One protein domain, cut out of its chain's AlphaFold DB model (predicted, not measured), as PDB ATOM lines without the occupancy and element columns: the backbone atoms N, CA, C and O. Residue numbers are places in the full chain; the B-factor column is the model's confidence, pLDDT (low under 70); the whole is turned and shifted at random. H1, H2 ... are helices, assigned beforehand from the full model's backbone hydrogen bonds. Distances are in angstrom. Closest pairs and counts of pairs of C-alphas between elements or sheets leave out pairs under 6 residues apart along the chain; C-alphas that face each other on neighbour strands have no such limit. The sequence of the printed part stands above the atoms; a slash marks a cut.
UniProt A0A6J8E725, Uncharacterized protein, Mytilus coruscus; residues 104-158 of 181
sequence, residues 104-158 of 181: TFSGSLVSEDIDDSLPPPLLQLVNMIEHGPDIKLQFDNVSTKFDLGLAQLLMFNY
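What this domain is: This is residues 104 to 158 of the 181 residues of an uncharacterized protein of Mytilus coruscus (UniProt A0A6J8E725). Two helices of equal residue count, H1 and H3, pack on each other at a steep angle and run opposite ways, while the short helix H2 lies at one end of an elongated shape. An arc of chain with no named element, within residues 104 to 119, makes the other end, and the stretch 141 to 144 folds back from H2 to H3. The printed part has 55 residues with three named helices, in the order H1, H2, H3, and no named strand; the class is all helix. It is compact, with a radius of gyration of the C-alphas of 11.2 A, and its C-alphas span 34 by 22 by 15 A.

How they stand to each other: H1, residues 120 to 131, and H3, residues 145 to 156, are the longest helices by residues, with 12 each. They touch, with 9 pairs of C-alphas within 8 A; the closest C-alphas are those of Leu 123 and Ala 151, 5.7 A apart. H3 touches H1 with residues 147 to 151 alone. Their lines stand at a steep tilt of 52 degrees, opposite ways, and their centres are 9.9 A apart. H2, residues 135 to 140, only just touches H1, with 3 pairs of C-alphas within 8 A. The closest C-alphas of the two are those of His 131 and Leu 137, 7.6 A apart, and H1 takes part with residues 127 to 131 alone. The lines of H1 and H2 are about perpendicular, at 83 degrees. H2 and H3 are apart, although they follow each other in the chain. In H1 and H3 every O i to N i+4 pair is within hydrogen-bond range; in H2 0 of 2 such pairs are, beside 3 of 3 O i to N i+3 pairs.

Where its parts are: H1 runs from Pro 120, with its C-alpha at (-44.225, -33.945, -36.159), to His 131, 15.8 A from first to last C-alpha. H2 runs from Ile 135, with its C-alpha at (-39.104, -45.830, -27.948), to Asp 140, 9.2 A from first to last C-alpha. H3 runs from Lys 145 to Phe 156, whose C-alpha is at (-42.808, -31.536, -51.101), and measures 16.3 A from first to last C-alpha.

The domain as a whole: The two C-alphas farthest apart are those of Ser 106 and Lys 136, at 34.6 A. The C-alphas of Thr 104 and Tyr 158, the first and last printed residues, are 13.1 A apart. The printed part has no cut, and the links H1 to H2 and H2 to H3 are both tight. The C-alphas of residues 104 to 119 lie 7 to 17 A from the mean of the C-alphas. The mean pLDDT of the printed part is 71.1, and 23 residues are under 70: residues 104 to 117, residue 132 and residues 135 to 142, of which 135 to 140 belong to H2.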
ATOM      1  N   THR A 104     -43.356 -24.419 -47.544       58.75
ATOM      2  CA  THR A 104     -42.599 -23.238 -48.008       58.75
ATOM      3  C   THR A 104     -41.340 -23.636 -48.783       58.75
ATOM      4  O   THR A 104     -40.584 -22.777 -49.231       58.75
ATOM      5  N   PHE A 105     -41.111 -24.942 -48.947       62.25
ATOM      6  CA  PHE A 105     -39.910 -25.498 -49.551       62.25
ATOM      7  C   PHE A 105     -39.852 -25.186 -51.050       62.25
ATOM      8  O   PHE A 105     -40.651 -25.688 -51.840       62.25
ATOM      9  N   SER A 106     -38.885 -24.358 -51.441       58.94
ATOM     10  CA  SER A 106     -38.656 -23.910 -52.820       58.94
ATOM     11  C   SER A 106     -37.674 -24.796 -53.600       58.94
ATOM     12  O   SER A 106     -37.250 -24.422 -54.693       58.94
ATOM     13  N   GLY A 107     -37.307 -25.966 -53.060       57.41
ATOM     14  CA  GLY A 107     -36.355 -26.894 -53.682       57.41
ATOM     15  C   GLY A 107     -34.910 -26.764 -53.190       57.41
ATOM     16  O   GLY A 107     -34.039 -27.452 -53.716       57.41
ATOM     17  N   SER A 108     -34.639 -25.918 -52.188       61.19
ATOM     18  CA  SER A 108     -33.306 -25.758 -51.591       61.19
ATOM     19  C   SER A 108     -33.314 -26.110 -50.105       61.19
ATOM     20  O   SER A 108     -34.058 -25.518 -49.326       61.19
ATOM     21  N   LEU A 109     -32.473 -27.071 -49.712       59.50
ATOM     22  CA  LEU A 109     -32.304 -27.558 -48.335       59.50
ATOM     23  C   LEU A 109     -31.394 -26.618 -47.516       59.50
ATOM     24  O   LEU A 109     -30.403 -27.056 -46.931       59.50
ATOM     25  N   VAL A 110     -31.668 -25.306 -47.516       54.81
ATOM     26  CA  VAL A 110     -30.895 -24.358 -46.694       54.81
ATOM     27  C   VAL A 110     -31.312 -24.526 -45.235       54.81
ATOM     28  O   VAL A 110     -32.484 -24.427 -44.882       54.81
ATOM     29  N   SER A 111     -30.324 -24.843 -44.402       55.00
ATOM     30  CA  SER A 111     -30.461 -25.520 -43.112       55.00
ATOM     31  C   SER A 111     -30.962 -24.669 -41.941       55.00
ATOM     32  O   SER A 111     -30.630 -24.994 -40.805       55.00
ATOM     33  N   GLU A 112     -31.689 -23.580 -42.181       55.28
ATOM     34  CA  GLU A 112     -32.026 -22.621 -41.114       55.28
ATOM     35  C   GLU A 112     -33.524 -22.592 -40.757       55.28
ATOM     36  O   GLU A 112     -33.845 -22.348 -39.601       55.28
ATOM     37  N   ASP A 113     -34.429 -22.986 -41.666       53.78
ATOM     38  CA  ASP A 113     -35.892 -22.877 -41.466       53.78
ATOM     39  C   ASP A 113     -36.631 -24.232 -41.369       53.78
ATOM     40  O   ASP A 113     -37.843 -24.328 -41.593       53.78
ATOM     41  N   ILE A 114     -35.912 -25.328 -41.108       55.72
ATOM     42  CA  ILE A 114     -36.464 -26.678 -41.313       55.72
ATOM     43  C   ILE A 114     -37.365 -27.151 -40.154       55.72
ATOM     44  O   ILE A 114     -38.314 -27.902 -40.400       55.72
ATOM     45  N   ASP A 115     -37.136 -26.678 -38.927       57.66
ATOM     46  CA  ASP A 115     -37.755 -27.266 -37.727       57.66
ATOM     47  C   ASP A 115     -39.270 -26.995 -37.600       57.66
ATOM     48  O   ASP A 115     -40.047 -27.918 -37.357       57.66
ATOM     49  N   ASP A 116     -39.747 -25.771 -37.857       59.97
ATOM     50  CA  ASP A 116     -41.167 -25.422 -37.624       59.97
ATOM     51  C   ASP A 116     -42.113 -25.826 -38.776       59.97
ATOM     52  O   ASP A 116     -43.343 -25.918 -38.630       59.97
ATOM     53  N   SER A 117     -41.552 -26.105 -39.954       65.69
ATOM     54  CA  SER A 117     -42.312 -26.354 -41.184       65.69
ATOM     55  C   SER A 117     -42.911 -27.766 -41.240       65.69
ATOM     56  O   SER A 117     -43.979 -27.967 -41.821       65.69
ATOM     57  N   LEU A 118     -42.324 -28.749 -40.551       72.06
ATOM     58  CA  LEU A 118     -42.659 -30.169 -40.726       72.06
ATOM     59  C   LEU A 118     -43.771 -30.682 -39.792       72.06
ATOM     60  O   LEU A 118     -43.846 -30.284 -38.628       72.06
ATOM     61  N   PRO A 119     -44.693 -31.549 -40.256       78.31
ATOM     62  CA  PRO A 119     -45.602 -32.266 -39.367       78.31
ATOM     63  C   PRO A 119     -44.810 -33.197 -38.429       78.31
ATOM     64  O   PRO A 119     -44.090 -34.064 -38.931       78.31
ATOM     65  N   PRO A 120     -44.966 -33.095 -37.094       79.81
ATOM     66  CA  PRO A 120     -44.225 -33.945 -36.159       79.81
ATOM     67  C   PRO A 120     -44.390 -35.456 -36.414       79.81
ATOM     68  O   PRO A 120     -43.391 -36.166 -36.362       79.81
ATOM     69  N   PRO A 121     -45.579 -35.973 -36.789       81.06
ATOM     70  CA  PRO A 121     -45.733 -37.396 -37.109       81.06
ATOM     71  C   PRO A 121     -45.001 -37.847 -38.375       81.06
ATOM     72  O   PRO A 121     -44.603 -39.006 -38.460       81.06
ATOM     73  N   LEU A 122     -44.790 -36.952 -39.346       82.12
ATOM     74  CA  LEU A 122     -43.983 -37.260 -40.530       82.12
ATOM     75  C   LEU A 122     -42.503 -37.373 -40.155       82.12
ATOM     76  O   LEU A 122     -41.840 -38.316 -40.573       82.12
ATOM     77  N   LEU A 123     -42.007 -36.438 -39.340       82.31
ATOM     78  CA  LEU A 123     -40.632 -36.481 -38.846       82.31
ATOM     79  C   LEU A 123     -40.398 -37.716 -37.970       82.31
ATOM     80  O   LEU A 123     -39.409 -38.418 -38.142       82.31
ATOM     81  N   GLN A 124     -41.348 -38.042 -37.092       81.25
ATOM     82  CA  GLN A 124     -41.275 -39.244 -36.270       81.25
ATOM     83  C   GLN A 124     -41.276 -40.520 -37.119       81.25
ATOM     84  O   GLN A 124     -40.520 -41.438 -36.819       81.25
ATOM     85  N   LEU A 125     -42.072 -40.584 -38.193       82.69
ATOM     86  CA  LEU A 125     -42.030 -41.712 -39.126       82.69
ATOM     87  C   LEU A 125     -40.647 -41.852 -39.775       82.69
ATOM     88  O   LEU A 125     -40.118 -42.957 -39.823       82.69
ATOM     89  N   VAL A 126     -40.062 -40.749 -40.245       83.75
ATOM     90  CA  VAL A 126     -38.720 -40.754 -40.847       83.75
ATOM     91  C   VAL A 126     -37.672 -41.229 -39.842       83.75
ATOM     92  O   VAL A 126     -36.951 -42.181 -40.133       83.75
ATOM     93  N   ASN A 127     -37.685 -40.673 -38.628       81.69
ATOM     94  CA  ASN A 127     -36.781 -41.094 -37.562       81.69
ATOM     95  C   ASN A 127     -36.936 -42.592 -37.253       81.69
ATOM     96  O   ASN A 127     -35.940 -43.278 -37.057       81.69
ATOM     97  N   MET A 128     -38.167 -43.120 -37.220       79.75
ATOM     98  CA  MET A 128     -38.421 -44.545 -36.971       79.75
ATOM     99  C   MET A 128     -37.946 -45.448 -38.113       79.75
ATOM    100  O   MET A 128     -37.554 -46.584 -37.857       79.75
ATOM    101  N   ILE A 129     -37.988 -44.972 -39.360       80.19
ATOM    102  CA  ILE A 129     -37.476 -45.710 -40.522       80.19
ATOM    103  C   ILE A 129     -35.946 -45.768 -40.485       80.19
ATOM    104  O   ILE A 129     -35.374 -46.820 -40.757       80.19
ATOM    105  N   GLU A 130     -35.287 -44.660 -40.144       79.75
ATOM    106  CA  GLU A 130     -33.824 -44.568 -40.145       79.75
ATOM    107  C   GLU A 130     -33.186 -45.185 -38.893       79.75
ATOM    108  O   GLU A 130     -32.237 -45.961 -38.990       79.75
ATOM    109  N   HIS A 131     -33.732 -44.883 -37.717       79.75
ATOM    110  CA  HIS A 131     -33.152 -45.239 -36.419       79.75
ATOM    111  C   HIS A 131     -33.856 -46.427 -35.745       79.75
ATOM    112  O   HIS A 131     -33.408 -46.912 -34.705       79.75
ATOM    113  N   GLY A 132     -34.949 -46.914 -36.337       69.69
ATOM    114  CA  GLY A 132     -35.772 -47.995 -35.803       69.69
ATOM    115  C   GLY A 132     -36.873 -47.524 -34.835       69.69
ATOM    116  O   GLY A 132     -36.854 -46.402 -34.326       69.69
ATOM    117  N   PRO A 133     -37.861 -48.388 -34.536       71.62
ATOM    118  CA  PRO A 133     -39.036 -48.037 -33.733       71.62
ATOM    119  C   PRO A 133     -38.802 -48.080 -32.210       71.62
ATOM    120  O   PRO A 133     -39.768 -48.051 -31.448       71.62
ATOM    121  N   ASP A 134     -37.555 -48.164 -31.732       74.00
ATOM    122  CA  ASP A 134     -37.276 -48.260 -30.293       74.00
ATOM    123  C   ASP A 134     -37.597 -46.937 -29.584       74.00
ATOM    124  O   ASP A 134     -36.933 -45.919 -29.777       74.00
ATOM    125  N   ILE A 135     -38.615 -46.974 -28.723       65.31
ATOM    126  CA  ILE A 135     -39.104 -45.830 -27.948       65.31
ATOM    127  C   ILE A 135     -37.980 -45.194 -27.121       65.31
ATOM    128  O   ILE A 135     -37.979 -43.981 -26.950       65.31
ATOM    129  N   LYS A 136     -37.007 -45.971 -26.625       64.44
ATOM    130  CA  LYS A 136     -35.889 -45.426 -25.839       64.44
ATOM    131  C   LYS A 136     -34.941 -44.611 -26.713       64.44
ATOM    132  O   LYS A 136     -34.552 -43.517 -26.326       64.44
ATOM    133  N   LEU A 137     -34.649 -45.110 -27.913       60.66
ATOM    134  CA  LEU A 137     -33.813 -44.409 -28.887       60.66
ATOM    135  C   LEU A 137     -34.512 -43.162 -29.448       60.66
ATOM    136  O   LEU A 137     -33.843 -42.198 -29.791       60.66
ATOM    137  N   GLN A 138     -35.849 -43.130 -29.480       60.41
ATOM    138  CA  GLN A 138     -36.612 -41.959 -29.935       60.41
ATOM    139  C   GLN A 138     -36.535 -40.748 -28.991       60.41
ATOM    140  O   GLN A 138     -36.720 -39.627 -29.453       60.41
ATOM    141  N   PHE A 139     -36.284 -40.946 -27.691       61.94
ATOM    142  CA  PHE A 139     -36.106 -39.834 -26.743       61.94
ATOM    143  C   PHE A 139     -34.675 -39.290 -26.726       61.94
ATOM    144  O   PHE A 139     -34.479 -38.114 -26.425       61.94
ATOM    145  N   ASP A 140     -33.701 -40.135 -27.065       59.88
ATOM    146  CA  ASP A 140     -32.278 -39.789 -27.037       59.88
ATOM    147  C   ASP A 140     -31.771 -39.269 -28.395       59.88
ATOM    148  O   ASP A 140     -30.797 -38.511 -28.448       59.88
ATOM    149  N   ASN A 141     -32.436 -39.629 -29.499       60.91
ATOM    150  CA  ASN A 141     -32.054 -39.202 -30.841       60.91
ATOM    151  C   ASN A 141     -32.687 -37.855 -31.201       60.91
ATOM    152  O   ASN A 141     -33.885 -37.743 -31.465       60.91
ATOM    153  N   VAL A 142     -31.846 -36.827 -31.278       67.31
ATOM    154  CA  VAL A 142     -32.183 -35.578 -31.965       67.31
ATOM    155  C   VAL A 142     -32.200 -35.863 -33.467       67.31
ATOM    156  O   VAL A 142     -31.209 -36.373 -33.991       67.31
ATOM    157  N   SER A 143     -33.300 -35.531 -34.152       72.50
ATOM    158  CA  SER A 143     -33.404 -35.658 -35.613       72.50
ATOM    159  C   SER A 143     -32.192 -35.048 -36.304       72.50
ATOM    160  O   SER A 143     -31.822 -33.895 -36.064       72.50
ATOM    161  N   THR A 144     -31.566 -35.826 -37.178       80.00
ATOM    162  CA  THR A 144     -30.430 -35.361 -37.957       80.00
ATOM    163  C   THR A 144     -30.901 -34.418 -39.063       80.00
ATOM    164  O   THR A 144     -32.071 -34.367 -39.450       80.00
ATOM    165  N   LYS A 145     -29.959 -33.674 -39.653       78.06
ATOM    166  CA  LYS A 145     -30.248 -32.867 -40.851       78.06
ATOM    167  C   LYS A 145     -30.741 -33.723 -42.025       78.06
ATOM    168  O   LYS A 145     -31.434 -33.203 -42.897       78.06
ATOM    169  N   PHE A 146     -30.373 -35.005 -42.052       79.69
ATOM    170  CA  PHE A 146     -30.808 -35.941 -43.078       79.69
ATOM    171  C   PHE A 146     -32.279 -36.338 -42.876       79.69
ATOM    172  O   PHE A 146     -33.049 -36.196 -43.825       79.69
ATOM    173  N   ASP A 147     -32.696 -36.677 -41.649       80.31
ATOM    174  CA  ASP A 147     -34.106 -36.951 -41.308       80.31
ATOM    175  C   ASP A 147     -35.019 -35.784 -41.707       80.31
ATOM    176  O   ASP A 147     -36.059 -35.941 -42.351       80.31
ATOM    177  N   LEU A 148     -34.586 -34.575 -41.352       79.94
ATOM    178  CA  LEU A 148     -35.290 -33.333 -41.637       79.94
ATOM    179  C   LEU A 148     -35.413 -33.077 -43.148       79.94
ATOM    180  O   LEU A 148     -36.501 -32.772 -43.645       79.94
ATOM    181  N   GLY A 149     -34.321 -33.251 -43.896       78.19
ATOM    182  CA  GLY A 149     -34.325 -33.114 -45.353       78.19
ATOM    183  C   GLY A 149     -35.199 -34.163 -46.044       78.19
ATOM    184  O   GLY A 149     -35.923 -33.843 -46.990       78.19
ATOM    185  N   LEU A 150     -35.195 -35.401 -45.544       81.56
ATOM    186  CA  LEU A 150     -36.018 -36.482 -46.077       81.56
ATOM    187  C   LEU A 150     -37.509 -36.231 -45.813       81.56
ATOM    188  O   LEU A 150     -38.324 -36.359 -46.728       81.56
ATOM    189  N   ALA A 151     -37.872 -35.787 -44.607       80.62
ATOM    190  CA  ALA A 151     -39.239 -35.392 -44.276       80.62
ATOM    191  C   ALA A 151     -39.727 -34.226 -45.155       80.62
ATOM    192  O   ALA A 151     -40.850 -34.264 -45.665       80.62
ATOM    193  N   GLN A 152     -38.884 -33.218 -45.403       78.38
ATOM    194  CA  GLN A 152     -39.211 -32.117 -46.315       78.38
ATOM    195  C   GLN A 152     -39.423 -32.591 -47.749       78.38
ATOM    196  O   GLN A 152     -40.383 -32.166 -48.393       78.38
ATOM    197  N   LEU A 153     -38.570 -33.489 -48.245       80.00
ATOM    198  CA  LEU A 153     -38.692 -34.038 -49.590       80.00
ATOM    199  C   LEU A 153     -39.989 -34.844 -49.749       80.00
ATOM    200  O   LEU A 153     -40.684 -34.691 -50.755       80.00
ATOM    201  N   LEU A 154     -40.347 -35.661 -48.756       80.62
ATOM    202  CA  LEU A 154     -41.609 -36.407 -48.743       80.62
ATOM    203  C   LEU A 154     -42.819 -35.468 -48.731       80.62
ATOM    204  O   LEU A 154     -43.772 -35.680 -49.476       80.62
ATOM    205  N   MET A 155     -42.761 -34.404 -47.928       77.94
ATOM    206  CA  MET A 155     -43.807 -33.386 -47.857       77.94
ATOM    207  C   MET A 155     -43.943 -32.607 -49.176       77.94
ATOM    208  O   MET A 155     -45.055 -32.344 -49.621       77.94
ATOM    209  N   PHE A 156     -42.828 -32.255 -49.823       74.50
ATOM    210  CA  PHE A 156     -42.808 -31.536 -51.101       74.50
ATOM    211  C   PHE A 156     -43.347 -32.379 -52.261       74.50
ATOM    212  O   PHE A 156     -44.101 -31.876 -53.089       74.50
ATOM    213  N   ASN A 157     -42.995 -33.666 -52.306       76.50
ATOM    214  CA  ASN A 157     -43.479 -34.593 -53.331       76.50
ATOM    215  C   ASN A 157     -44.894 -35.121 -53.048       76.50
ATOM    216  O   ASN A 157     -45.456 -35.864 -53.859       76.50
ATOM    217  N   TYR A 158     -45.491 -34.758 -51.911       76.31
ATOM    218  CA  TYR A 158     -46.858 -35.138 -51.611       76.31
ATOM    219  C   TYR A 158     -47.835 -34.355 -52.487       76.31
ATOM    220  O   TYR A 158     -48.152 -33.189 -52.256       76.31
TER     221      TYR A 158